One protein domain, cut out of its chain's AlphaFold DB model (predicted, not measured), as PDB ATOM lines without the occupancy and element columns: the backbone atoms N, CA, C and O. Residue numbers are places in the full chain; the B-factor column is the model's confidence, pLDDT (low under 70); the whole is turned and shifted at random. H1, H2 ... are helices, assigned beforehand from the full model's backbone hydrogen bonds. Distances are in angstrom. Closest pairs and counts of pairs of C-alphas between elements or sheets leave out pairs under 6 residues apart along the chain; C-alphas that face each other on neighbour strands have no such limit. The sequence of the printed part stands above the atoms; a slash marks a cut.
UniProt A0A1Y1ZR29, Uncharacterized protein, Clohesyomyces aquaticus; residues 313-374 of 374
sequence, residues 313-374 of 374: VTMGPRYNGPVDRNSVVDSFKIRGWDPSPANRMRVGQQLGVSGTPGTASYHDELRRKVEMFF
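This is residues 313 to 374 of the 374 residues of an uncharacterized protein of Clohesyomyces aquaticus (UniProt A0A1Y1ZR29). Three short helices cluster with their centres in a triangle: H3, the longest, has H1 against it, and H2 comes close to H3 from another side. Before H1, a stretch with no named element, residues 313 to 327, swings in a wide loop round H1. The printed part has 62 residues with three named helices, H1, H2 and H3 in that order along the chain, and no named strand. Its class is all helix, since no strand is among its named elements, though under half of the residues, 30 of 62, are in them. The whole is compact, with a radius of gyration of the C-alphas of 10.7 A, and it spans 31 by 21 by 20 A.

H3, residues 360 to 372, has 13 residues and measures 18.5 A from first to last C-alpha. It begins at C-alpha 360, at (151.729, 87.609, 109.220), and ends at C-alpha 372, at (146.597, 104.711, 104.322). H2, residues 341 to 350, has 10 residues and measures 14.3 A. H1, residues 328 to 334, has 7 residues and measures 10.1 A; its first C-alpha, that of Val 328, is at (143.600, 93.319, 109.688).

H3 touches H1, with 6 pairs of C-alphas within 8 A. Their closest C-alphas, those of Arg 367 and Val 328, are 5.0 A apart. H1 and H3 run the same way at a shallow tilt of 34.6 degrees, only just short of steep. H2 and H3 are close but not clearly touching, with 1 pair of C-alphas within 8 A, that of Gly 348 and Leu 366 at 5.8 A. They run the same way at a steep tilt of 59 degrees. H1 and H2 are near each other: their closest C-alphas are 8.3 A apart, and 5 pairs lie within 10 A. In H1, H2 and H3 every O i to N i+4 pair is within hydrogen-bond range.

The two C-alphas farthest apart, those of Asn 320 and Gly 355, are 31.0 A apart. The printed part begins at Val 313 and ends at Phe 374, the chain's last residue; the C-alphas of these two are 13.8 A apart. The printed part has no cut. Both links are short but not tight, with 6 residues between H1 and H2 and 9 between H2 and H3. The C-alphas of residues 313 to 327 lie 8 to 17 A from the mean of the C-alphas. The mean pLDDT of the printed part is 91.2, and one residue, Pro 322, is under 70.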
ATOM      1  N   VAL A 313     134.710  96.388  96.695       82.44
ATOM      2  CA  VAL A 313     134.815  95.928  98.088       82.44
ATOM      3  C   VAL A 313     133.455  95.405  98.525       82.44
ATOM      4  O   VAL A 313     132.446  96.096  98.408       82.44
ATOM      5  N   THR A 314     133.417  94.162  99.000       84.81
ATOM      6  CA  THR A 314     132.190  93.576  99.541       84.81
ATOM      7  C   THR A 314     131.966  94.160 100.926       84.81
ATOM      8  O   THR A 314     132.838  94.052 101.790       84.81
ATOM      9  N   MET A 315     130.813  94.792 101.130       87.69
ATOM     10  CA  MET A 315     130.435  95.340 102.428       87.69
ATOM     11  C   MET A 315     129.902  94.221 103.330       87.69
ATOM     12  O   MET A 315     129.090  93.406 102.900       87.69
ATOM     13  N   GLY A 316     130.374  94.188 104.572       82.06
ATOM     14  CA  GLY A 316     129.904  93.307 105.635       82.06
ATOM     15  C   GLY A 316     129.013  94.044 106.647       82.06
ATOM     16  O   GLY A 316     128.880  95.271 106.595       82.06
ATOM     17  N   PRO A 317     128.396  93.313 107.590       77.06
ATOM     18  CA  PRO A 317     127.649  93.918 108.690       77.06
ATOM     19  C   PRO A 317     128.563  94.806 109.552       77.06
ATOM     20  O   PRO A 317     129.728  94.479 109.783       77.06
ATOM     21  N   ARG A 318     128.036  95.939 110.037       72.75
ATOM     22  CA  ARG A 318     128.780  96.843 110.930       72.75
ATOM     23  C   ARG A 318     129.036  96.154 112.268       72.75
ATOM     24  O   ARG A 318     128.099  95.690 112.914       72.75
ATOM     25  N   TYR A 319     130.297  96.106 112.680       80.88
ATOM     26  CA  TYR A 319     130.720  95.508 113.942       80.88
ATOM     27  C   TYR A 319     130.844  96.582 115.030       80.88
ATOM     28  O   TYR A 319     131.548  97.569 114.833       80.88
ATOM     29  N   ASN A 320     130.189  96.369 116.177       77.06
ATOM     30  CA  ASN A 320     130.215  97.271 117.340       77.06
ATOM     31  C   ASN A 320     130.975  96.680 118.547       77.06
ATOM     32  O   ASN A 320     130.795  97.141 119.670       77.06
ATOM     33  N   GLY A 321     131.778  95.632 118.348       80.12
ATOM     34  CA  GLY A 321     132.551  95.014 119.428       80.12
ATOM     35  C   GLY A 321     133.930  95.655 119.642       80.12
ATOM     36  O   GLY A 321     134.323  96.548 118.886       80.12
ATOM     37  N   PRO A 322     134.678  95.204 120.665       69.31
ATOM     38  CA  PRO A 322     136.049  95.641 120.907       69.31
ATOM     39  C   PRO A 322     136.937  95.319 119.700       69.31
ATOM     40  O   PRO A 322     136.830  94.249 119.106       69.31
ATOM     41  N   VAL A 323     137.801  96.265 119.337       84.00
ATOM     42  CA  VAL A 323     138.621  96.204 118.125       84.00
ATOM     43  C   VAL A 323     140.089  96.080 118.505       84.00
ATOM     44  O   VAL A 323     140.619  96.970 119.175       84.00
ATOM     45  N   ASP A 324     140.765  95.047 118.006       86.75
ATOM     46  CA  ASP A 324     142.224  95.046 117.963       86.75
ATOM     47  C   ASP A 324     142.716  95.912 116.789       86.75
ATOM     48  O   ASP A 324     142.492  95.607 115.615       86.75
ATOM     49  N   ARG A 325     143.411  97.012 117.104       86.38
ATOM     50  CA  ARG A 325     143.970  97.931 116.097       86.38
ATOM     51  C   ARG A 325     145.067  97.290 115.245       86.38
ATOM     52  O   ARG A 325     145.315  97.775 114.147       86.38
ATOM     53  N   ASN A 326     145.693  96.213 115.715       89.12
ATOM     54  CA  ASN A 326     146.716  95.485 114.967       89.12
ATOM     55  C   ASN A 326     146.127  94.354 114.110       89.12
ATOM     56  O   ASN A 326     146.820  93.798 113.259       89.12
ATOM     57  N   SER A 327     144.835  94.059 114.252       93.19
ATOM     58  CA  SER A 327     144.153  93.035 113.470       93.19
ATOM     59  C   SER A 327     143.648  93.591 112.137       93.19
ATOM     60  O   SER A 327     142.786  94.475 112.066       93.19
ATOM     61  N   VAL A 328     144.130  93.017 111.029       95.50
ATOM     62  CA  VAL A 328     143.600  93.319 109.688       95.50
ATOM     63  C   VAL A 328     142.120  92.930 109.562       95.50
ATOM     64  O   VAL A 328     141.364  93.577 108.842       95.50
ATOM     65  N   VAL A 329     141.681  91.898 110.290       95.00
ATOM     66  CA  VAL A 329     140.280  91.456 110.320       95.00
ATOM     67  C   VAL A 329     139.404  92.533 110.946       95.00
ATOM     68  O   VAL A 329     138.379  92.903 110.371       95.00
ATOM     69  N   ASP A 330     139.820  93.081 112.084       93.50
ATOM     70  CA  ASP A 330     139.031  94.102 112.769       93.50
ATOM     71  C   ASP A 330     139.093  95.447 112.039       93.50
ATOM     72  O   ASP A 330     138.087  96.152 111.957       93.50
ATOM     73  N   SER A 331     140.212  95.746 111.373       93.94
ATOM     74  CA  SER A 331     140.324  96.892 110.462       93.94
ATOM     75  C   SER A 331     139.295  96.853 109.325       93.94
ATOM     76  O   SER A 331     138.758  97.903 108.960       93.94
ATOM     77  N   PHE A 332     138.997  95.665 108.781       95.25
ATOM     78  CA  PHE A 332     137.935  95.473 107.785       95.25
ATOM     79  C   PHE A 332     136.549  95.618 108.422       95.25
ATOM     80  O   PHE A 332     135.711  96.354 107.899       95.25
ATOM     81  N   LYS A 333     136.320  94.994 109.583       93.44
ATOM     82  CA  LYS A 333     135.036  95.069 110.298       93.44
ATOM     83  C   LYS A 333     134.638  96.500 110.671       93.44
ATOM     84  O   LYS A 333     133.490  96.876 110.440       93.44
ATOM     85  N   ILE A 334     135.566  97.314 111.192       90.94
ATOM     86  CA  ILE A 334     135.309  98.735 111.515       90.94
ATOM     87  C   ILE A 334     134.821  99.494 110.280       90.94
ATOM     88  O   ILE A 334     133.935 100.342 110.363       90.94
ATOM     89  N   ARG A 335     135.397  99.179 109.117       90.69
ATOM     90  CA  ARG A 335     135.080  99.826 107.839       90.69
ATOM     91  C   ARG A 335     133.815  99.264 107.188       90.69
ATOM     92  O   ARG A 335     133.414  99.731 106.125       90.69
ATOM     93  N   GLY A 336     133.165  98.282 107.820       93.44
ATOM     94  CA  GLY A 336     132.019  97.579 107.256       93.44
ATOM     95  C   GLY A 336     132.389  96.785 106.009       93.44
ATOM     96  O   GLY A 336     131.556  96.632 105.124       93.44
ATOM     97  N   TRP A 337     133.634  96.325 105.897       94.44
ATOM     98  CA  TRP A 337     134.096  95.448 104.824       94.44
ATOM     99  C   TRP A 337     134.006  93.989 105.268       94.44
ATOM    100  O   TRP A 337     134.179  93.684 106.446       94.44
ATOM    101  N   ASP A 338     133.768  93.080 104.325       94.69
ATOM    102  CA  ASP A 338     133.783  91.639 104.581       94.69
ATOM    103  C   ASP A 338     135.190  91.184 105.035       94.69
ATOM    104  O   ASP A 338     136.139  91.287 104.252       94.69
ATOM    105  N   PRO A 339     135.375  90.676 106.267       95.25
ATOM    106  CA  PRO A 339     136.684  90.250 106.757       95.25
ATOM    107  C   PRO A 339     137.131  88.875 106.221       95.25
ATOM    108  O   PRO A 339     138.191  88.377 106.625       95.25
ATOM    109  N   SER A 340     136.340  88.233 105.352       95.12
ATOM    110  CA  SER A 340     136.649  86.908 104.814       95.12
ATOM    111  C   SER A 340     138.051  86.851 104.182       95.12
ATOM    112  O   SER A 340     138.527  87.838 103.606       95.12
ATOM    113  N   PRO A 341     138.751  85.700 104.260       94.44
ATOM    114  CA  PRO A 341     140.052  85.532 103.610       94.44
ATOM    115  C   PRO A 341     140.021  85.880 102.114       94.44
ATOM    116  O   PRO A 341     140.918  86.564 101.629       94.44
ATOM    117  N   ALA A 342     138.951  85.494 101.407       95.06
ATOM    118  CA  ALA A 342     138.774  85.786  99.986       95.06
ATOM    119  C   ALA A 342     138.701  87.297  99.703       95.06
ATOM    120  O   ALA A 342     139.354  87.787  98.778       95.06
ATOM    121  N   ASN A 343     137.959  88.060 100.515       95.81
ATOM    122  CA  ASN A 343     137.887  89.508 100.344       95.81
ATOM    123  C   ASN A 343     139.213  90.195 100.702       95.81
ATOM    124  O   ASN A 343     139.656  91.073  99.963       95.81
ATOM    125  N   ARG A 344     139.892  89.765 101.776       96.31
ATOM    126  CA  ARG A 344     141.217  90.292 102.154       96.31
ATOM    127  C   ARG A 344     142.262  90.065 101.063       96.31
ATOM    128  O   ARG A 344     142.995  90.995 100.740       96.31
ATOM    129  N   MET A 345     142.274  88.883 100.445       96.50
ATOM    130  CA  MET A 345     143.134  88.586  99.295       96.50
ATOM    131  C   MET A 345     142.874  89.531  98.120       96.50
ATOM    132  O   MET A 345     143.809  90.100  97.559       96.50
ATOM    133  N   ARG A 346     141.599  89.730  97.765       96.38
ATOM    134  CA  ARG A 346     141.201  90.617  96.667       96.38
ATOM    135  C   ARG A 346     141.590  92.073  96.933       96.38
ATOM    136  O   ARG A 346     142.145  92.723  96.053       96.38
ATOM    137  N   VAL A 347     141.328  92.576  98.141       96.38
ATOM    138  CA  VAL A 347     141.707  93.941  98.539       96.38
ATOM    139  C   VAL A 347     143.229  94.094  98.552       96.38
ATOM    140  O   VAL A 347     143.743  95.086  98.043       96.38
ATOM    141  N   GLY A 348     143.969  93.100  99.049       96.75
ATOM    142  CA  GLY A 348     145.429  93.121  99.005       96.75
ATOM    143  C   GLY A 348     145.984  93.161  97.584       96.75
ATOM    144  O   GLY A 348     146.893  93.943  97.323       96.75
ATOM    145  N   GLN A 349     145.393  92.422  96.641       96.44
ATOM    146  CA  GLN A 349     145.753  92.521  95.220       96.44
ATOM    147  C   GLN A 349     145.481  93.922  94.650       96.44
ATOM    148  O   GLN A 349     146.339  94.476  93.968       96.44
ATOM    149  N   GLN A 350     144.330  94.527  94.966       96.38
ATOM    150  CA  GLN A 350     143.981  95.880  94.507       96.38
ATOM    151  C   GLN A 350     144.909  96.963  95.078       96.38
ATOM    152  O   GLN A 350     145.221  97.933  94.392       96.38
ATOM    153  N   LEU A 351     145.380  96.786  96.314       96.06
ATOM    154  CA  LEU A 351     146.323  97.693  96.976       96.06
ATOM    155  C   LEU A 351     147.795  97.381  96.646       96.06
ATOM    156  O   LEU A 351     148.700  98.058  97.143       96.06
ATOM    157  N   GLY A 352     148.060  96.352  95.835       96.56
ATOM    158  CA  GLY A 352     149.409  95.903  95.497       96.56
ATOM    159  C   GLY A 352     150.213  95.444  96.715       96.56
ATOM    160  O   GLY A 352     151.392  95.771  96.820       96.56
ATOM    161  N   VAL A 353     149.570  94.798  97.692       96.88
ATOM    162  CA  VAL A 353     150.243  94.161  98.836       96.88
ATOM    163  C   VAL A 353     151.096  93.009  98.317       96.88
ATOM    164  O   VAL A 353     150.603  92.157  97.573       96.88
ATOM    165  N   SER A 354     152.371  92.999  98.690       93.31
ATOM    166  CA  SER A 354     153.322  91.973  98.272       93.31
ATOM    167  C   SER A 354     153.351  90.784  99.245       93.31
ATOM    168  O   SER A 354     152.857  90.862 100.367       93.31
ATOM    169  N   GLY A 355     153.913  89.650  98.816       93.50
ATOM    170  CA  GLY A 355     154.082  88.459  99.659       93.50
ATOM    171  C   GLY A 355     152.976  87.406  99.534       93.50
ATOM    172  O   GLY A 355     152.099  87.481  98.674       93.50
ATOM    173  N   THR A 356     153.065  86.377 100.378       94.81
ATOM    174  CA  THR A 356     152.175  85.209 100.342       94.81
ATOM    175  C   THR A 356     150.899  85.487 101.140       94.81
ATOM    176  O   THR A 356     150.987  85.713 102.347       94.81
ATOM    177  N   PRO A 357     149.702  85.440 100.526       92.69
ATOM    178  CA  PRO A 357     148.465  85.661 101.258       92.69
ATOM    179  C   PRO A 357     148.295  84.705 102.441       92.69
ATOM    180  O   PRO A 357     148.495  83.500 102.310       92.69
ATOM    181  N   GLY A 358     147.896  85.253 103.590       86.00
ATOM    182  CA  GLY A 358     147.693  84.498 104.829       86.00
ATOM    183  C   GLY A 358     148.888  84.485 105.786       86.00
ATOM    184  O   GLY A 358     148.716  84.061 106.925       86.00
ATOM    185  N   THR A 359     150.066  84.980 105.387       93.19
ATOM    186  CA  THR A 359     151.194  85.157 106.316       93.19
ATOM    187  C   THR A 359     151.017  86.400 107.192       93.19
ATOM    188  O   THR A 359     150.304  87.339 106.828       93.19
ATOM    189  N   ALA A 360     151.710  86.439 108.336       88.88
ATOM    190  CA  ALA A 360     151.729  87.609 109.220       88.88
ATOM    191  C   ALA A 360     152.207  88.875 108.485       88.88
ATOM    192  O   ALA A 360     151.521  89.893 108.502       88.88
ATOM    193  N   SER A 361     153.304  88.774 107.724       92.94
ATOM    194  CA  SER A 361     153.846  89.886 106.931       92.94
ATOM    195  C   SER A 361     152.861  90.431 105.890       92.94
ATOM    196  O   SER A 361     152.760  91.645 105.716       92.94
ATOM    197  N   TYR A 362     152.090  89.555 105.235       96.69
ATOM    198  CA  TYR A 362     151.039  89.961 104.303       96.69
ATOM    199  C   TYR A 362     149.902  90.695 105.025       96.69
ATOM    200  O   TYR A 362     149.410  91.713 104.538       96.69
ATOM    201  N   HIS A 363     149.479  90.201 106.194       95.50
ATOM    202  CA  HIS A 363     148.437  90.848 106.994       95.50
ATOM    203  C   HIS A 363     148.872  92.219 107.527       95.50
ATOM    204  O   HIS A 363     148.060  93.146 107.498       95.50
ATOM    205  N   ASP A 364     150.132  92.373 107.934       95.31
ATOM    206  CA  ASP A 364     150.685  93.648 108.398       95.31
ATOM    207  C   ASP A 364     150.774  94.688 107.277       95.31
ATOM    208  O   ASP A 364     150.359  95.840 107.454       95.31
ATOM    209  N   GLU A 365     151.267  94.294 106.098       97.12
ATOM    210  CA  GLU A 365     151.319  95.188 104.938       97.12
ATOM    211  C   GLU A 365     149.900  95.565 104.476       97.12
ATOM    212  O   GLU A 365     149.618  96.744 104.236       97.12
ATOM    213  N   LEU A 366     148.979  94.596 104.421       97.44
ATOM    214  CA  LEU A 366     147.578  94.840 104.084       97.44
ATOM    215  C   LEU A 366     146.922  95.813 105.066       97.44
ATOM    216  O   LEU A 366     146.274  96.764 104.627       97.44
ATOM    217  N   ARG A 367     147.118  95.626 106.376       96.62
ATOM    218  CA  ARG A 367     146.604  96.541 107.402       96.62
ATOM    219  C   ARG A 367     147.113  97.961 107.175       96.62
ATOM    220  O   ARG A 367     146.301  98.875 107.054       96.62
ATOM    221  N   ARG A 368     148.432  98.140 107.023       96.06
ATOM    222  CA  ARG A 368     149.043  99.453 106.755       96.06
ATOM    223  C   ARG A 368     148.470 100.124 105.509       96.06
ATOM    224  O   ARG A 368     148.227 101.328 105.518       96.06
ATOM    225  N   LYS A 369     148.259  99.376 104.420       96.38
ATOM    226  CA  LYS A 369     147.699  99.941 103.181       96.38
ATOM    227  C   LYS A 369     146.223 100.306 103.313       96.38
ATOM    228  O   LYS A 369     145.817 101.340 102.793       96.38
ATOM    229  N   VAL A 370     145.438  99.505 104.031       94.62
ATOM    230  CA  VAL A 370     144.030  99.816 104.330       94.62
ATOM    231  C   VAL A 370     143.905 101.033 105.251       94.62
ATOM    232  O   VAL A 370     142.966 101.811 105.103       94.62
ATOM    233  N   GLU A 371     144.855 101.233 106.162       93.50
ATOM    234  CA  GLU A 371     144.950 102.445 106.984       93.50
ATOM    235  C   GLU A 371     145.357 103.683 106.184       93.50
ATOM    236  O   GLU A 371     144.868 104.754 106.486       93.50
ATOM    237  N   MET A 372     146.204 103.564 105.157       92.19
ATOM    238  CA  MET A 372     146.597 104.711 104.322       92.19
ATOM    239  C   MET A 372     145.512 105.163 103.336       92.19
ATOM    240  O   MET A 372     145.569 106.283 102.834       92.19
ATOM    241  N   PHE A 373     144.557 104.291 103.009       85.56
ATOM    242  CA  PHE A 373     143.518 104.580 102.019       85.56
ATOM    243  C   PHE A 373     142.337 105.401 102.572       85.56
ATOM    244  O   PHE A 373     141.462 105.791 101.799       85.56
ATOM    245  N   PHE A 374     142.298 105.644 103.888       75.50
ATOM    246  CA  PHE A 374     141.210 106.298 104.624       75.50
ATOM    247  C   PHE A 374     141.764 107.184 105.728       75.50
ATOM    248  O   PHE A 374     141.129 108.226 106.000       75.50
TER     249      PHE A 374